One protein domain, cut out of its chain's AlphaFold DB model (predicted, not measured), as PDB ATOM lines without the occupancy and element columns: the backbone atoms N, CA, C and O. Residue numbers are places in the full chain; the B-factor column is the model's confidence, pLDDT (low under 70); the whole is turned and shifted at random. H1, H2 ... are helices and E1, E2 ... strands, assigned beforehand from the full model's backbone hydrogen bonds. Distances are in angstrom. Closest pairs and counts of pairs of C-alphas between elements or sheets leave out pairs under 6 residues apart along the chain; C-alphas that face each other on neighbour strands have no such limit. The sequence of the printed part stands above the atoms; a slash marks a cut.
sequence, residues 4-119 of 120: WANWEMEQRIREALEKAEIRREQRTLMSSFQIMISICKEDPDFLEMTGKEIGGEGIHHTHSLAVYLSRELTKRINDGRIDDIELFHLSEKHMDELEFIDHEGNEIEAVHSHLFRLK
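This is residues 4 to 119 of the 120 residues of an uncharacterized protein of Hazenella coriacea (UniProt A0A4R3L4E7). Helix H2 lies near the middle of a rounded body, with H1 and H4 packed on it and a ribbon of two strands, E1 and E4, packed on H1 and H4. A second, smaller ribbon, the hairpin E2 and E3, sits beside the first half of H2, and the short H3 follows after the other end of H2. The printed part has 116 residues with four named helices and then four named strands, H1 H2 H3 H4 E1 E2 E3 E4; the strands make two antiparallel sheets of two, E1 - E4 and E2 - E3. The class is mixed, helices and strands, though under half of the residues, 56, are in named elements. The whole is compact, with a radius of gyration of the C-alphas of 13.4 A and spans of 35 by 34 by 26 A.

H1 is residues 9 to 18, 14.2 A long, beginning at C-alpha 9 (-48.635, 34.847, 44.244). H2 is residues 32 to 42, 15.6 A, and H3 is residues 46 to 50. H4, the longest helix, is residues 65 to 78, 19.6 A, from C-alpha 65 at (-40.369, 29.950, 48.869). E1 is residues 85 to 89, 13.5 A; E2 is residues 99 to 101 and E3 residues 107 to 109. E4 is residues 114 to 118, 13.7 A, ending at C-alpha 118 (-42.962, 48.188, 40.978).

H2 is the hub, touching three helices. It touches H1 about perpendicular, at 88 degrees, the closest C-alphas being those of Ala 16 and Ile 35, 5.8 A apart. H4 touches H2 with residues 65 to 70 alone, at a steep tilt of 64 degrees, opposite ways; the closest C-alphas, of Ser 32 and Ala 66, are 5.1 A apart. H2 and H3 only just touch, only at the corner by their link, with 3 pairs of C-alphas within 8 A; the closest are those of Cys 40 and Phe 46, 6.1 A apart. H1 and H4 are near each other, while H1 and H3 are apart. In every helix each O i to N i+4 pair is within hydrogen-bond range. E1 and E4 are antiparallel at 154 degrees, with N 86 and O 117 at 2.8 A and N 115 and O 88 at 2.9 A, within hydrogen-bond range. The closest C-alphas of H1 and E4, Leu 17 and Arg 117, are 5.9 A apart; those of H4 and E1, Thr 74 and Leu 87, are 7.0 A apart. The hairpin E2 and E3 is antiparallel at 150 degrees, with N 108 and O 100 at 2.8 A, within hydrogen-bond range. The closest C-alphas of H2 and E2, Phe 33 and Phe 100, are 7.5 A apart. Outside the named strands, residues 30 to 31 pair antiparallel with residues 115 to 116 of E4.

The two C-alphas farthest apart, of Arg 24 and Gly 51, are 38.5 A apart. The printed part has no cut. The links H1 to H2, 13 residues, and H3 to H4, 14 residues, are long. The mean pLDDT of the printed part is 88.1; residues 56 to 63 and residue 113 are under 70.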
ATOM      1  N   TRP A   4     -48.250  28.900  41.680       90.19
ATOM      2  CA  TRP A   4     -48.303  30.362  41.541       90.19
ATOM      3  C   TRP A   4     -49.722  30.950  41.502       90.19
ATOM      4  O   TRP A   4     -49.984  31.957  42.147       90.19
ATOM      5  N   ALA A   5     -50.622  30.329  40.734       90.12
ATOM      6  CA  ALA A   5     -51.994  30.797  40.577       90.12
ATOM      7  C   ALA A   5     -52.837  30.436  41.803       90.12
ATOM      8  O   ALA A   5     -53.580  31.273  42.294       90.12
ATOM      9  N   ASN A   6     -52.668  29.217  42.331       91.19
ATOM     10  CA  ASN A   6     -53.375  28.765  43.534       91.19
ATOM     11  C   ASN A   6     -53.021  29.600  44.771       91.19
ATOM     12  O   ASN A   6     -53.842  29.740  45.663       91.19
ATOM     13  N   TRP A   7     -51.795  30.118  44.831       93.94
ATOM     14  CA  TRP A   7     -51.316  30.947  45.935       93.94
ATOM     15  C   TRP A   7     -51.556  32.441  45.721       93.94
ATOM     16  O   TRP A   7     -51.100  33.235  46.538       93.94
ATOM     17  N   GLU A   8     -52.197  32.834  44.611       95.19
ATOM     18  CA  GLU A   8     -52.401  34.242  44.234       95.19
ATOM     19  C   GLU A   8     -51.094  35.053  44.291       95.19
ATOM     20  O   GLU A   8     -51.053  36.228  44.656       95.19
ATOM     21  N   MET A   9     -49.988  34.391  43.931       95.12
ATOM     22  CA  MET A   9     -48.635  34.847  44.244       95.12
ATOM     23  C   MET A   9     -48.333  36.215  43.628       95.12
ATOM     24  O   MET A   9     -47.669  37.044  44.238       95.12
ATOM     25  N   GLU A  10     -48.846  36.472  42.427       96.06
ATOM     26  CA  GLU A  10     -48.642  37.744  41.739       96.06
ATOM     27  C   GLU A  10     -49.258  38.926  42.494       96.06
ATOM     28  O   GLU A  10     -48.604  39.954  42.655       96.06
ATOM     29  N   GLN A  11     -50.482  38.762  43.001       96.62
ATOM     30  CA  GLN A  11     -51.179  39.803  43.752       96.62
ATOM     31  C   GLN A  11     -50.457  40.093  45.071       96.62
ATOM     32  O   GLN A  11     -50.145  41.244  45.365       96.62
ATOM     33  N   ARG A  12     -50.082  39.042  45.805       97.25
ATOM     34  CA  ARG A  12     -49.329  39.154  47.063       97.25
ATOM     35  C   ARG A  12     -47.973  39.839  46.880       97.25
ATOM     36  O   ARG A  12     -47.567  40.644  47.714       97.25
ATOM     37  N   ILE A  13     -47.277  39.553  45.775       97.06
ATOM     38  CA  ILE A  13     -46.022  40.233  45.425       97.06
ATOM     39  C   ILE A  13     -46.267  41.722  45.188       97.06
ATOM     40  O   ILE A  13     -45.513  42.537  45.713       97.06
ATOM     41  N   ARG A  14     -47.301  42.090  44.421       96.88
ATOM     42  CA  ARG A  14     -47.621  43.505  44.184       96.88
ATOM     43  C   ARG A  14     -47.917  44.227  45.488       96.88
ATOM     44  O   ARG A  14     -47.297  45.248  45.748       96.88
ATOM     45  N   GLU A  15     -48.760  43.658  46.339       96.50
ATOM     46  CA  GLU A  15     -49.090  44.231  47.647       96.50
ATOM     47  C   GLU A  15     -47.852  44.407  48.536       96.50
ATOM     48  O   GLU A  15     -47.692  45.443  49.181       96.50
ATOM     49  N   ALA A  16     -46.936  43.432  48.543       96.44
ATOM     50  CA  ALA A  16     -45.670  43.553  49.261       96.44
ATOM     51  C   ALA A  16     -44.797  44.691  48.695       96.44
ATOM     52  O   ALA A  16     -44.289  45.517  49.451       96.44
ATOM     53  N   LEU A  17     -44.658  44.780  47.368       96.19
ATOM     54  CA  LEU A  17     -43.876  45.831  46.708       96.19
ATOM     55  C   LEU A  17     -44.522  47.225  46.827       96.19
ATOM     56  O   LEU A  17     -43.816  48.235  46.860       96.19
ATOM     57  N   GLU A  18     -45.849  47.313  46.928       94.56
ATOM     58  CA  GLU A  18     -46.575  48.558  47.202       94.56
ATOM     59  C   GLU A  18     -46.312  49.088  48.615       94.56
ATOM     60  O   GLU A  18     -46.355  50.302  48.834       94.56
ATOM     61  N   LYS A  19     -46.006  48.199  49.563       91.62
ATOM     62  CA  LYS A  19     -45.652  48.543  50.946       91.62
ATOM     63  C   LYS A  19     -44.168  48.884  51.123       91.62
ATOM     64  O   LYS A  19     -43.782  49.329  52.204       91.62
ATOM     65  N   ALA A  20     -43.341  48.705  50.089       91.00
ATOM     66  CA  ALA A  20     -41.930  49.080  50.127       91.00
ATOM     67  C   ALA A  20     -41.759  50.568  50.477       91.00
ATOM     68  O   ALA A  20     -42.517  51.424  50.007       91.00
ATOM     69  N   GLU A  21     -40.737  50.881  51.280       86.88
ATOM     70  CA  GLU A  21     -40.419  52.261  51.646       86.88
ATOM     71  C   GLU A  21     -40.227  53.135  50.398       86.88
ATOM     72  O   GLU A  21     -39.628  52.728  49.403       86.88
ATOM     73  N   ILE A  22     -40.679  54.385  50.467       85.56
ATOM     74  CA  ILE A  22     -40.370  55.382  49.443       85.56
ATOM     75  C   ILE A  22     -39.184  56.205  49.938       85.56
ATOM     76  O   ILE A  22     -39.267  56.892  50.957       85.56
ATOM     77  N   ARG A  23     -38.069  56.164  49.204       81.31
ATOM     78  CA  ARG A  23     -36.880  56.980  49.476       81.31
ATOM     79  C   ARG A  23     -36.511  57.776  48.236       81.31
ATOM     80  O   ARG A  23     -36.354  57.210  47.162       81.31
ATOM     81  N   ARG A  24     -36.324  59.093  48.400       81.69
ATOM     82  CA  ARG A  24     -35.979  60.014  47.297       81.69
ATOM     83  C   ARG A  24     -36.915  59.834  46.088       81.69
ATOM     84  O   ARG A  24     -36.446  59.666  44.971       81.69
ATOM     85  N   GLU A  25     -38.223  59.811  46.356       80.81
ATOM     86  CA  GLU A  25     -39.298  59.689  45.350       80.81
ATOM     87  C   GLU A  25     -39.347  58.351  44.593       80.81
ATOM     88  O   GLU A  25     -40.168  58.182  43.698       80.81
ATOM     89  N   GLN A  26     -38.524  57.368  44.972       78.62
ATOM     90  CA  GLN A  26     -38.540  56.033  44.379       78.62
ATOM     91  C   GLN A  26     -38.904  54.980  45.419       78.62
ATOM     92  O   GLN A  26     -38.436  55.023  46.561       78.62
ATOM     93  N   ARG A  27     -39.717  54.001  45.009       84.25
ATOM     94  CA  ARG A  27     -39.936  52.784  45.799       84.25
ATOM     95  C   ARG A  27     -38.619  52.029  45.923       84.25
ATOM     96  O   ARG A  27     -37.912  51.839  44.926       84.25
ATOM     97  N   THR A  28     -38.276  51.637  47.145       91.25
ATOM     98  CA  THR A  28     -37.083  50.838  47.399       91.25
ATOM     99  C   THR A  28     -37.236  49.451  46.796       91.25
ATOM    100  O   THR A  28     -38.329  48.917  46.627       91.25
ATOM    101  N   LEU A  29     -36.093  48.881  46.435       94.31
ATOM    102  CA  LEU A  29     -36.011  47.511  45.969       94.31
ATOM    103  C   LEU A  29     -36.188  46.554  47.147       94.31
ATOM    104  O   LEU A  29     -35.636  46.797  48.221       94.31
ATOM    105  N   MET A  30     -36.895  45.453  46.919       95.19
ATOM    106  CA  MET A  30     -37.029  44.361  47.875       95.19
ATOM    107  C   MET A  30     -36.421  43.080  47.312       95.19
ATOM    108  O   MET A  30     -36.615  42.750  46.140       95.19
ATOM    109  N   SER A  31     -35.701  42.339  48.149       94.19
ATOM    110  CA  SER A  31     -35.276  40.980  47.821       94.19
ATOM    111  C   SER A  31     -36.460  40.016  47.835       94.19
ATOM    112  O   SER A  31     -37.474  40.252  48.494       94.19
ATOM    113  N   SER A  32     -36.311  38.872  47.164       93.50
ATOM    114  CA  SER A  32     -37.293  37.780  47.276       93.50
ATOM    115  C   SER A  32     -37.559  37.340  48.725       93.50
ATOM    116  O   SER A  32     -38.696  37.009  49.056       93.50
ATOM    117  N   PHE A  33     -36.550  37.407  49.602       92.62
ATOM    118  CA  PHE A  33     -36.694  37.142  51.035       92.62
ATOM    119  C   PHE A  33     -37.545  38.203  51.728       92.62
ATOM    120  O   PHE A  33     -38.500  37.858  52.414       92.62
ATOM    121  N   GLN A  34     -37.269  39.491  51.506       94.00
ATOM    122  CA  GLN A  34     -38.066  40.579  52.085       94.00
ATOM    123  C   GLN A  34     -39.523  40.529  51.621       94.00
ATOM    124  O   GLN A  34     -40.424  40.746  52.427       94.00
ATOM    125  N   ILE A  35     -39.760  40.210  50.344       95.38
ATOM    126  CA  ILE A  35     -41.113  40.022  49.806       95.38
ATOM    127  C   ILE A  35     -41.797  38.861  50.529       95.38
ATOM    128  O   ILE A  35     -42.905  39.027  51.025       95.38
ATOM    129  N   MET A  36     -41.131  37.710  50.651       93.56
ATOM    130  CA  MET A  36     -41.711  36.557  51.335       93.56
ATOM    131  C   MET A  36     -42.005  36.822  52.809       93.56
ATOM    132  O   MET A  36     -43.091  36.503  53.277       93.56
ATOM    133  N   ILE A  37     -41.081  37.462  53.523       93.38
ATOM    134  CA  ILE A  37     -41.286  37.862  54.917       93.38
ATOM    135  C   ILE A  37     -42.475  38.821  55.019       93.38
ATOM    136  O   ILE A  37     -43.285  38.689  55.931       93.38
ATOM    137  N   SER A  38     -42.621  39.760  54.077       95.12
ATOM    138  CA  SER A  38     -43.787  40.646  54.030       95.12
ATOM    139  C   SER A  38     -45.089  39.876  53.814       95.12
ATOM    140  O   SER A  38     -46.082  40.212  54.446       95.12
ATOM    141  N   ILE A  39     -45.100  38.854  52.952       95.50
ATOM    142  CA  ILE A  39     -46.283  38.017  52.715       95.50
ATOM    143  C   ILE A  39     -46.640  37.232  53.984       95.50
ATOM    144  O   ILE A  39     -47.790  37.271  54.408       95.50
ATOM    145  N   CYS A  40     -45.666  36.586  54.627       94.12
ATOM    146  CA  CYS A  40     -45.887  35.805  55.850       94.12
ATOM    147  C   CYS A  40     -46.276  36.671  57.058       94.12
ATOM    148  O   CYS A  40     -46.984  36.213  57.944       94.12
ATOM    149  N   LYS A  41     -45.854  37.940  57.106       93.25
ATOM    150  CA  LYS A  41     -46.318  38.879  58.140       93.25
ATOM    151  C   LYS A  41     -47.805  39.209  58.019       93.25
ATOM    152  O   LYS A  41     -48.452  39.438  59.034       93.25
ATOM    153  N   GLU A  42     -48.324  39.270  56.797       94.31
ATOM    154  CA  GLU A  42     -49.736  39.575  56.524       94.31
ATOM    155  C   GLU A  42     -50.613  38.316  56.566       94.31
ATOM    156  O   GLU A  42     -51.790  38.395  56.908       94.31
ATOM    157  N   ASP A  43     -50.033  37.161  56.242       94.38
ATOM    158  CA  ASP A  43     -50.680  35.851  56.240       94.38
ATOM    159  C   ASP A  43     -49.735  34.794  56.845       94.38
ATOM    160  O   ASP A  43     -48.994  34.131  56.108       94.38
ATOM    161  N   PRO A  44     -49.709  34.655  58.185       90.25
ATOM    162  CA  PRO A  44     -48.828  33.702  58.870       90.25
ATOM    163  C   PRO A  44     -49.057  32.241  58.456       90.25
ATOM    164  O   PRO A  44     -48.113  31.456  58.399       90.25
ATOM    165  N   ASP A  45     -50.283  31.887  58.061       91.25
ATOM    166  CA  ASP A  45     -50.646  30.524  57.650       91.25
ATOM    167  C   ASP A  45     -50.166  30.192  56.218       91.25
ATOM    168  O   ASP A  45     -50.271  29.053  55.751       91.25
ATOM    169  N   PHE A  46     -49.597  31.167  55.497       92.38
ATOM    170  CA  PHE A  46     -49.146  30.999  54.114       92.38
ATOM    171  C   PHE A  46     -48.084  29.900  53.963       92.38
ATOM    172  O   PHE A  46     -48.076  29.158  52.974       92.38
ATOM    173  N   LEU A  47     -47.186  29.762  54.942       88.62
ATOM    174  CA  LEU A  47     -46.157  28.718  54.923       88.62
ATOM    175  C   LEU A  47     -46.771  27.324  55.035       88.62
ATOM    176  O   LEU A  47     -46.452  26.449  54.226       88.62
ATOM    177  N   GLU A  48     -47.720  27.142  55.955       87.69
ATOM    178  CA  GLU A  48     -48.455  25.887  56.108       87.69
ATOM    179  C   GLU A  48     -49.246  25.558  54.835       87.69
ATOM    180  O   GLU A  48     -49.126  24.456  54.297       87.69
ATOM    181  N   MET A  49     -49.963  26.541  54.278       89.31
ATOM    182  CA  MET A  49     -50.723  26.385  53.032       89.31
ATOM    183  C   MET A  49     -49.840  25.927  51.863       89.31
ATOM    184  O   MET A  49     -50.259  25.136  51.012       89.31
ATOM    185  N   THR A  50     -48.617  26.447  51.775       87.81
ATOM    186  CA  THR A  50     -47.689  26.107  50.688       87.81
ATOM    187  C   THR A  50     -46.926  24.804  50.943       87.81
ATOM    188  O   THR A  50     -46.397  24.228  49.985       87.81
ATOM    189  N   GLY A  51     -46.866  24.339  52.198       85.62
ATOM    190  CA  GLY A  51     -46.031  23.223  52.641       85.62
ATOM    191  C   GLY A  51     -44.535  23.502  52.473       85.62
ATOM    192  O   GLY A  51     -43.768  22.583  52.168       85.62
ATOM    193  N   LYS A  52     -44.127  24.774  52.555       83.31
ATOM    194  CA  LYS A  52     -42.760  25.229  52.286       83.31
ATOM    195  C   LYS A  52     -42.253  26.159  53.375       83.31
ATOM    196  O   LYS A  52     -43.009  26.902  53.982       83.31
ATOM    197  N   GLU A  53     -40.937  26.179  53.515       85.50
ATOM    198  CA  GLU A  53     -40.214  27.137  54.347       85.50
ATOM    199  C   GLU A  53     -39.849  28.389  53.531       85.50
ATOM    200  O   GLU A  53     -39.736  28.335  52.297       85.50
ATOM    201  N   ILE A  54     -39.629  29.522  54.207       84.44
ATOM    202  CA  ILE A  54     -39.213  30.779  53.560       84.44
ATOM    203  C   ILE A  54     -37.891  30.581  52.804       84.44
ATOM    204  O   ILE A  54     -37.794  30.959  51.632       84.44
ATOM    205  N   GLY A  55     -36.907  29.935  53.437       77.75
ATOM    206  CA  GLY A  55     -35.564  29.691  52.906       77.75
ATOM    207  C   GLY A  55     -34.469  30.005  53.919       77.75
ATOM    208  O   GLY A  55     -34.783  30.333  55.055       77.75
ATOM    209  N   GLY A  56     -33.211  29.848  53.504       65.00
ATOM    210  CA  GLY A  56     -32.029  29.954  54.366       65.00
ATOM    211  C   GLY A  56     -30.880  29.077  53.860       65.00
ATOM    212  O   GLY A  56     -31.115  28.170  53.050       65.00
ATOM    213  N   GLU A  57     -29.656  29.316  54.329       58.22
ATOM    214  CA  GLU A  57     -28.577  28.325  54.246       58.22
ATOM    215  C   GLU A  57     -28.987  27.034  54.980       58.22
ATOM    216  O   GLU A  57     -29.782  27.048  55.920       58.22
ATOM    217  N   GLY A  58     -28.528  25.873  54.505       54.22
ATOM    218  CA  GLY A  58     -28.854  24.569  55.105       54.22
ATOM    219  C   GLY A  58     -30.250  24.012  54.779       54.22
ATOM    220  O   GLY A  58     -30.456  22.801  54.876       54.22
ATOM    221  N   ILE A  59     -31.186  24.836  54.299       57.91
ATOM    222  CA  ILE A  59     -32.463  24.371  53.746       57.91
ATOM    223  C   ILE A  59     -32.216  23.907  52.312       57.91
ATOM    224  O   ILE A  59     -31.645  24.644  51.509       57.91
ATOM    225  N   HIS A  60     -32.648  22.689  51.956       53.78
ATOM    226  CA  HIS A  60     -32.520  22.159  50.594       53.78
ATOM    227  C   HIS A  60     -33.036  23.190  49.573       53.78
ATOM    228  O   HIS A  60     -34.247  23.321  49.389       53.78
ATOM    229  N   HIS A  61     -32.118  23.901  48.900       53.34
ATOM    230  CA  HIS A  61     -32.372  25.120  48.111       53.34
ATOM    231  C   HIS A  61     -33.484  24.990  47.055       53.34
ATOM    232  O   HIS A  61     -34.052  25.978  46.598       53.34
ATOM    233  N   THR A  62     -33.833  23.764  46.669       53.59
ATOM    234  CA  THR A  62     -34.944  23.445  45.770       53.59
ATOM    235  C   THR A  62     -36.341  23.599  46.385       53.59
ATOM    236  O   THR A  62     -37.318  23.582  45.634       53.59
ATOM    237  N   HIS A  63     -36.471  23.741  47.709       64.69
ATOM    238  CA  HIS A  63     -37.766  23.753  48.399       64.69
ATOM    239  C   HIS A  63     -38.215  25.121  48.919       64.69
ATOM    240  O   HIS A  63     -39.422  25.271  49.125       64.69
ATOM    241  N   SER A  64     -37.319  26.105  49.047       84.38
ATOM    242  CA  SER A  64     -37.653  27.384  49.678       84.38
ATOM    243  C   SER A  64     -38.566  28.275  48.831       84.38
ATOM    244  O   SER A  64     -38.483  28.316  47.596       84.38
ATOM    245  N   LEU A  65     -39.450  29.009  49.505       88.12
ATOM    246  CA  LEU A  65     -40.369  29.950  48.869       88.12
ATOM    247  C   LEU A  65     -39.655  31.158  48.278       88.12
ATOM    248  O   LEU A  65     -40.009  31.557  47.174       88.12
ATOM    249  N   ALA A  66     -38.642  31.710  48.951       89.69
ATOM    250  CA  ALA A  66     -37.901  32.860  48.439       89.69
ATOM    251  C   ALA A  66     -37.184  32.522  47.119       89.69
ATOM    252  O   ALA A  66     -37.287  33.269  46.145       89.69
ATOM    253  N   VAL A  67     -36.547  31.346  47.025       87.38
ATOM    254  CA  VAL A  67     -35.901  30.889  45.781       87.38
ATOM    255  C   VAL A  67     -36.941  30.585  44.703       87.38
ATOM    256  O   VAL A  67     -36.762  30.975  43.546       87.38
ATOM    257  N   TYR A  68     -38.051  29.930  45.065       89.12
ATOM    258  CA  TYR A  68     -39.156  29.693  44.136       89.12
ATOM    259  C   TYR A  68     -39.713  31.008  43.574       89.12
ATOM    260  O   TYR A  68     -39.827  31.140  42.354       89.12
ATOM    261  N   LEU A  69     -40.005  31.985  44.439       92.19
ATOM    262  CA  LEU A  69     -40.495  33.311  44.071       92.19
ATOM    263  C   LEU A  69     -39.505  33.992  43.136       92.19
ATOM    264  O   LEU A  69     -39.885  34.392  42.040       92.19
ATOM    265  N   SER A  70     -38.234  34.055  43.532       91.88
ATOM    266  CA  SER A  70     -37.159  34.668  42.753       91.88
ATOM    267  C   SER A  70     -37.091  34.100  41.331       91.88
ATOM    268  O   SER A  70     -37.098  34.854  40.355       91.88
ATOM    269  N   ARG A  71     -37.108  32.767  41.193       91.12
ATOM    270  CA  ARG A  71     -37.055  32.076  39.897       91.12
ATOM    271  C   ARG A  71     -38.306  32.318  39.057       91.12
ATOM    272  O   ARG A  71     -38.208  32.637  37.872       91.12
ATOM    273  N   GLU A  72     -39.482  32.123  39.643       93.50
ATOM    274  CA  GLU A  72     -40.755  32.200  38.928       93.50
ATOM    275  C   GLU A  72     -41.122  33.634  38.528       93.50
ATOM    276  O   GLU A  72     -41.667  33.827  37.436       93.50
ATOM    277  N   LEU A  73     -40.800  34.620  39.371       95.31
ATOM    278  CA  LEU A  73     -40.989  36.041  39.088       95.31
ATOM    279  C   LEU A  73     -40.040  36.498  37.978       95.31
ATOM    280  O   LEU A  73     -40.498  37.035  36.975       95.31
ATOM    281  N   THR A  74     -38.745  36.179  38.091       95.00
ATOM    282  CA  THR A  74     -37.744  36.473  37.050       95.00
ATOM    283  C   THR A  74     -38.158  35.902  35.697       95.00
ATOM    284  O   THR A  74     -38.140  36.602  34.687       95.00
ATOM    285  N   LYS A  75     -38.601  34.638  35.671       95.19
ATOM    286  CA  LYS A  75     -39.091  33.998  34.446       95.19
ATOM    287  C   LYS A  75     -40.287  34.743  33.847       95.19
ATOM    288  O   LYS A  75     -40.316  34.971  32.646       95.19
ATOM    289  N   ARG A  76     -41.276  35.124  34.662       96.56
ATOM    290  CA  ARG A  76     -42.476  35.836  34.185       96.56
ATOM    291  C   ARG A  76     -42.163  37.237  33.670       96.56
ATOM    292  O   ARG A  76     -42.751  37.619  32.662       96.56
ATOM    293  N   ILE A  77     -41.244  37.954  34.316       96.81
ATOM    294  CA  ILE A  77     -40.774  39.269  33.860       96.81
ATOM    295  C   ILE A  77     -40.065  39.133  32.508       96.81
ATOM    296  O   ILE A  77     -40.429  39.807  31.548       96.81
ATOM    297  N   ASN A  78     -39.114  38.201  32.392       95.69
ATOM    298  CA  ASN A  78     -38.362  37.985  31.150       95.69
ATOM    299  C   ASN A  78     -39.245  37.498  29.989       95.69
ATOM    300  O   ASN A  78     -38.987  37.841  28.837       95.69
ATOM    301  N   ASP A  79     -40.300  36.735  30.286       96.81
ATOM    302  CA  ASP A  79     -41.283  36.279  29.298       96.81
ATOM    303  C   ASP A  79     -42.328  37.364  28.939       96.81
ATOM    304  O   ASP A  79     -43.228  37.097  28.142       96.81
ATOM    305  N   GLY A  80     -42.269  38.556  29.547       96.56
ATOM    306  CA  GLY A  80     -43.228  39.647  29.326       96.56
ATOM    307  C   GLY A  80     -44.627  39.395  29.899       96.56
ATOM    308  O   GLY A  80     -45.580  40.059  29.507       96.56
ATOM    309  N   ARG A  81     -44.776  38.422  30.807       96.62
ATOM    310  CA  ARG A  81     -46.051  38.113  31.482       96.62
ATOM    311  C   ARG A  81     -46.344  39.041  32.657       96.62
ATOM    312  O   ARG A  81     -47.497  39.172  33.042       96.62
ATOM    313  N   ILE A  82     -45.296  39.626  33.227       96.81
ATOM    314  CA  ILE A  82     -45.349  40.683  34.233       96.81
ATOM    315  C   ILE A  82     -44.482  41.807  33.679       96.81
ATOM    316  O   ILE A  82     -43.280  41.622  33.499       96.81
ATOM    317  N   ASP A  83     -45.086  42.945  33.372       96.44
ATOM    318  CA  ASP A  83     -44.418  44.086  32.749       96.44
ATOM    319  C   ASP A  83     -44.369  45.317  33.661       96.44
ATOM    320  O   ASP A  83     -43.678  46.283  33.338       96.44
ATOM    321  N   ASP A  84     -45.024  45.271  34.817       96.31
ATOM    322  CA  ASP A  84     -45.128  46.339  35.809       96.31
ATOM    323  C   ASP A  84     -44.122  46.207  36.966       96.31
ATOM    324  O   ASP A  84     -44.021  47.100  37.805       96.31
ATOM    325  N   ILE A  85     -43.329  45.131  36.993       97.06
ATOM    326  CA  ILE A  85     -42.278  44.886  37.991       97.06
ATOM    327  C   ILE A  85     -40.906  44.921  37.313       97.06
ATOM    328  O   ILE A  85     -40.681  44.293  36.278       97.06
ATOM    329  N   GLU A  86     -39.970  45.654  37.908       95.94
ATOM    330  CA  GLU A  86     -38.569  45.691  37.497       95.94
ATOM    331  C   GLU A  86     -37.742  44.652  38.256       95.94
ATOM    332  O   GLU A  86     -37.961  44.412  39.442       95.94
ATOM    333  N   LEU A  87     -36.757  44.076  37.564       95.44
ATOM    334  CA  LEU A  87     -35.805  43.097  38.082       95.44
ATOM    335  C   LEU A  87     -34.393  43.686  38.073       95.44
ATOM    336  O   LEU A  87     -33.937  44.215  37.060       95.44
ATOM    337  N   PHE A  88     -33.685  43.522  39.185       94.56
ATOM    338  CA  PHE A  88     -32.290  43.904  39.354       94.56
ATOM    339  C   PHE A  88     -31.490  42.740  39.940       94.56
ATOM    340  O   PHE A  88     -31.981  41.968  40.767       94.56
ATOM    341  N   HIS A  89     -30.229  42.630  39.535       89.94
ATOM    342  CA  HIS A  89     -29.313  41.622  40.058       89.94
ATOM    343  C   HIS A  89     -28.483  42.221  41.189       89.94
ATOM    344  O   HIS A  89     -27.786  43.217  40.983       89.94
ATOM    345  N   LEU A  90     -28.542  41.609  42.373       87.69
ATOM    346  CA  LEU A  90     -27.557  41.870  43.413       87.69
ATOM    347  C   LEU A  90     -26.313  41.021  43.132       87.69
ATOM    348  O   LEU A  90     -26.416  39.871  42.711       87.69
ATOM    349  N   SER A  91     -25.134  41.600  43.341       86.19
ATOM    350  CA  SER A  91     -23.866  40.880  43.204       86.19
ATOM    351  C   SER A  91     -23.812  39.698  44.173       86.19
ATOM    352  O   SER A  91     -24.110  39.873  45.347       86.19
ATOM    353  N   GLU A  92     -23.344  38.538  43.711       83.56
ATOM    354  CA  GLU A  92     -23.139  37.351  44.563       83.56
ATOM    355  C   GLU A  92     -21.994  37.520  45.572       83.56
ATOM    356  O   GLU A  92     -21.891  36.772  46.538       83.56
ATOM    357  N   LYS A  93     -21.123  38.513  45.365       87.75
ATOM    358  CA  LYS A  93     -20.059  38.851  46.312       87.75
ATOM    359  C   LYS A  93     -20.658  39.206  47.684       87.75
ATOM    360  O   LYS A  93     -21.377  40.200  47.760       87.75
ATOM    361  N   HIS A  94     -20.287  38.454  48.726       86.25
ATOM    362  CA  HIS A  94     -20.780  38.604  50.107       86.25
ATOM    363  C   HIS A  94     -22.290  38.351  50.267       86.25
ATOM    364  O   HIS A  94     -22.924  38.920  51.150       86.25
ATOM    365  N   MET A  95     -22.902  37.555  49.382       82.81
ATOM    366  CA  MET A  95     -24.324  37.200  49.508       82.81
ATOM    367  C   MET A  95     -24.593  36.373  50.770       82.81
ATOM    368  O   MET A  95     -25.617  36.567  51.411       82.81
ATOM    369  N   ASP A  96     -23.646  35.509  51.123       80.25
ATOM    370  CA  ASP A  96     -23.599  34.704  52.343       80.25
ATOM    371  C   ASP A  96     -23.540  35.545  53.628       80.25
ATOM    372  O   ASP A  96     -23.874  35.056  54.696       80.25
ATOM    373  N   GLU A  97     -23.183  36.830  53.536       86.31
ATOM    374  CA  GLU A  97     -23.192  37.761  54.673       86.31
ATOM    375  C   GLU A  97     -24.547  38.477  54.851       86.31
ATOM    376  O   GLU A  97     -24.701  39.313  55.745       86.31
ATOM    377  N   LEU A  98     -25.530  38.229  53.975       86.75
ATOM    378  CA  LEU A  98     -26.848  38.856  54.066       86.75
ATOM    379  C   LEU A  98     -27.802  38.000  54.890       86.75
ATOM    380  O   LEU A  98     -28.223  36.927  54.471       86.75
ATOM    381  N   GLU A  99     -28.240  38.559  56.009       88.75
ATOM    382  CA  GLU A  99     -29.195  37.930  56.913       88.75
ATOM    383  C   GLU A  99     -30.509  38.717  56.958       88.75
ATOM    384  O   GLU A  99     -30.550  39.952  56.886       88.75
ATOM    385  N   PHE A 100     -31.611  37.988  57.098       90.31
ATOM    386  CA  PHE A 100     -32.937  38.538  57.333       90.31
ATOM    387  C   PHE A 100     -33.540  37.930  58.593       90.31
ATOM    388  O   PHE A 100     -33.323  36.763  58.886       90.31
ATOM    389  N   ILE A 101     -34.357  38.709  59.298       90.12
ATOM    390  CA  ILE A 101     -35.203  38.191  60.374       90.12
ATOM    391  C   ILE A 101     -36.596  37.955  59.809       90.12
ATOM    392  O   ILE A 101     -37.208  38.873  59.244       90.12
ATOM    393  N   ASP A 102     -37.084  36.729  59.942       88.81
ATOM    394  CA  ASP A 102     -38.401  36.352  59.456       88.81
ATOM    395  C   ASP A 102     -39.544  36.886  60.336       88.81
ATOM    396  O   ASP A 102     -39.362  37.691  61.252       88.81
ATOM    397  N   HIS A 103     -40.774  36.498  60.001       85.94
ATOM    398  CA  HIS A 103     -41.969  36.903  60.739       85.94
ATOM    399  C   HIS A 103     -42.098  36.289  62.149       85.94
ATOM    400  O   HIS A 103     -42.815  36.855  62.971       85.94
ATOM    401  N   GLU A 104     -41.396  35.194  62.437       87.44
ATOM    402  CA  GLU A 104     -41.371  34.513  63.739       87.44
ATOM    403  C   GLU A 104     -40.148  34.910  64.586       87.44
ATOM    404  O   GLU A 104     -40.081  34.582  65.771       87.44
ATOM    405  N   GLY A 105     -39.207  35.666  64.015       87.75
ATOM    406  CA  GLY A 105     -37.982  36.107  64.678       87.75
ATOM    407  C   GLY A 105     -36.768  35.215  64.411       87.75
ATOM    408  O   GLY A 105     -35.747  35.400  65.071       87.75
ATOM    409  N   ASN A 106     -36.855  34.279  63.465       88.19
ATOM    410  CA  ASN A 106     -35.742  33.416  63.082       88.19
ATOM    411  C   ASN A 106     -34.810  34.129  62.095       88.19
ATOM    412  O   ASN A 106     -35.261  34.871  61.216       88.19
ATOM    413  N   GLU A 107     -33.512  33.867  62.221       87.31
ATOM    414  CA  GLU A 107     -32.498  34.312  61.265       87.31
ATOM    415  C   GLU A 107     -32.544  33.460  59.991       87.31
ATOM    416  O   GLU A 107     -32.651  32.234  60.033       87.31
ATOM    417  N   ILE A 108     -32.476  34.134  58.845       85.88
ATOM    418  CA  ILE A 108     -32.472  33.544  57.512       85.88
ATOM    419  C   ILE A 108     -31.280  34.089  56.735       85.88
ATOM    420  O   ILE A 108     -31.263  35.259  56.346       85.88
ATOM    421  N   GLU A 109     -30.333  33.209  56.434       84.69
ATOM    422  CA  GLU A 109     -29.191  33.502  55.569       84.69
ATOM    423  C   GLU A 109     -29.613  33.504  54.088       84.69
ATOM    424  O   GLU A 109     -30.254  32.578  53.573       84.69
ATOM    425  N   ALA A 110     -29.292  34.579  53.377       80.69
ATOM    426  CA  ALA A 110     -29.680  34.753  51.989       80.69
ATOM    427  C   ALA A 110     -28.757  33.953  51.065       80.69
ATOM    428  O   ALA A 110     -27.560  34.186  50.985       80.69
ATOM    429  N   VAL A 111     -29.332  33.052  50.271       74.12
ATOM    430  CA  VAL A 111     -28.536  32.204  49.361       74.12
ATOM    431  C   VAL A 111     -28.443  32.766  47.938       74.12
ATOM    432  O   VAL A 111     -27.505  32.461  47.216       74.12
ATOM    433  N   HIS A 112     -29.402  33.610  47.534       71.06
ATOM    434  CA  HIS A 112     -29.426  34.354  46.267       71.06
ATOM    435  C   HIS A 112     -30.393  35.539  46.376       71.06
ATOM    436  O   HIS A 112     -31.488  35.393  46.923       71.06
ATOM    437  N   SER A 113     -30.065  36.686  45.776       69.69
ATOM    438  CA  SER A 113     -30.965  37.843  45.801       69.69
ATOM    439  C   SER A 113     -31.083  38.514  44.435       69.69
ATOM    440  O   SER A 113     -30.226  39.276  43.992       69.69
ATOM    441  N   HIS A 114     -32.199  38.240  43.767       90.88
ATOM    442  CA  HIS A 114     -32.776  39.211  42.851       90.88
ATOM    443  C   HIS A 114     -33.511  40.271  43.668       90.88
ATOM    444  O   HIS A 114     -34.134  39.965  44.691       90.88
ATOM    445  N   LEU A 115     -33.440  41.502  43.185       94.81
ATOM    446  CA  LEU A 115     -34.113  42.656  43.747       94.81
ATOM    447  C   LEU A 115     -35.240  43.088  42.813       94.81
ATOM    448  O   LEU A 115     -35.067  43.110  41.594       94.81
ATOM    449  N   PHE A 116     -36.378  43.454  43.389       96.56
ATOM    450  CA  PHE A 116     -37.587  43.789  42.648       96.56
ATOM    451  C   PHE A 116     -38.201  45.094  43.148       96.56
ATOM    452  O   PHE A 116     -38.106  45.415  44.333       96.56
ATOM    453  N   ARG A 117     -38.864  45.834  42.260       96.06
ATOM    454  CA  ARG A 117     -39.777  46.930  42.623       96.06
ATOM    455  C   ARG A 117     -40.864  47.090  41.572       96.06
ATOM    456  O   ARG A 117     -40.671  46.694  40.426       96.06
ATOM    457  N   LEU A 118     -41.968  47.724  41.945       94.94
ATOM    458  CA  LEU A 118     -42.962  48.188  40.978       94.94
ATOM    459  C   LEU A 118     -42.411  49.356  40.155       94.94
ATOM    460  O   LEU A 118     -41.696  50.211  40.689       94.94
ATOM    461  N   LYS A 119     -42.772  49.399  38.873       91.44
ATOM    462  CA  LYS A 119     -42.574  50.575  38.021       91.44
ATOM    463  C   LYS A 119     -43.415  51.736  38.560       91.44
ATOM    464  O   LYS A 119     -44.534  51.529  39.030       91.44
TER     465      LYS A 119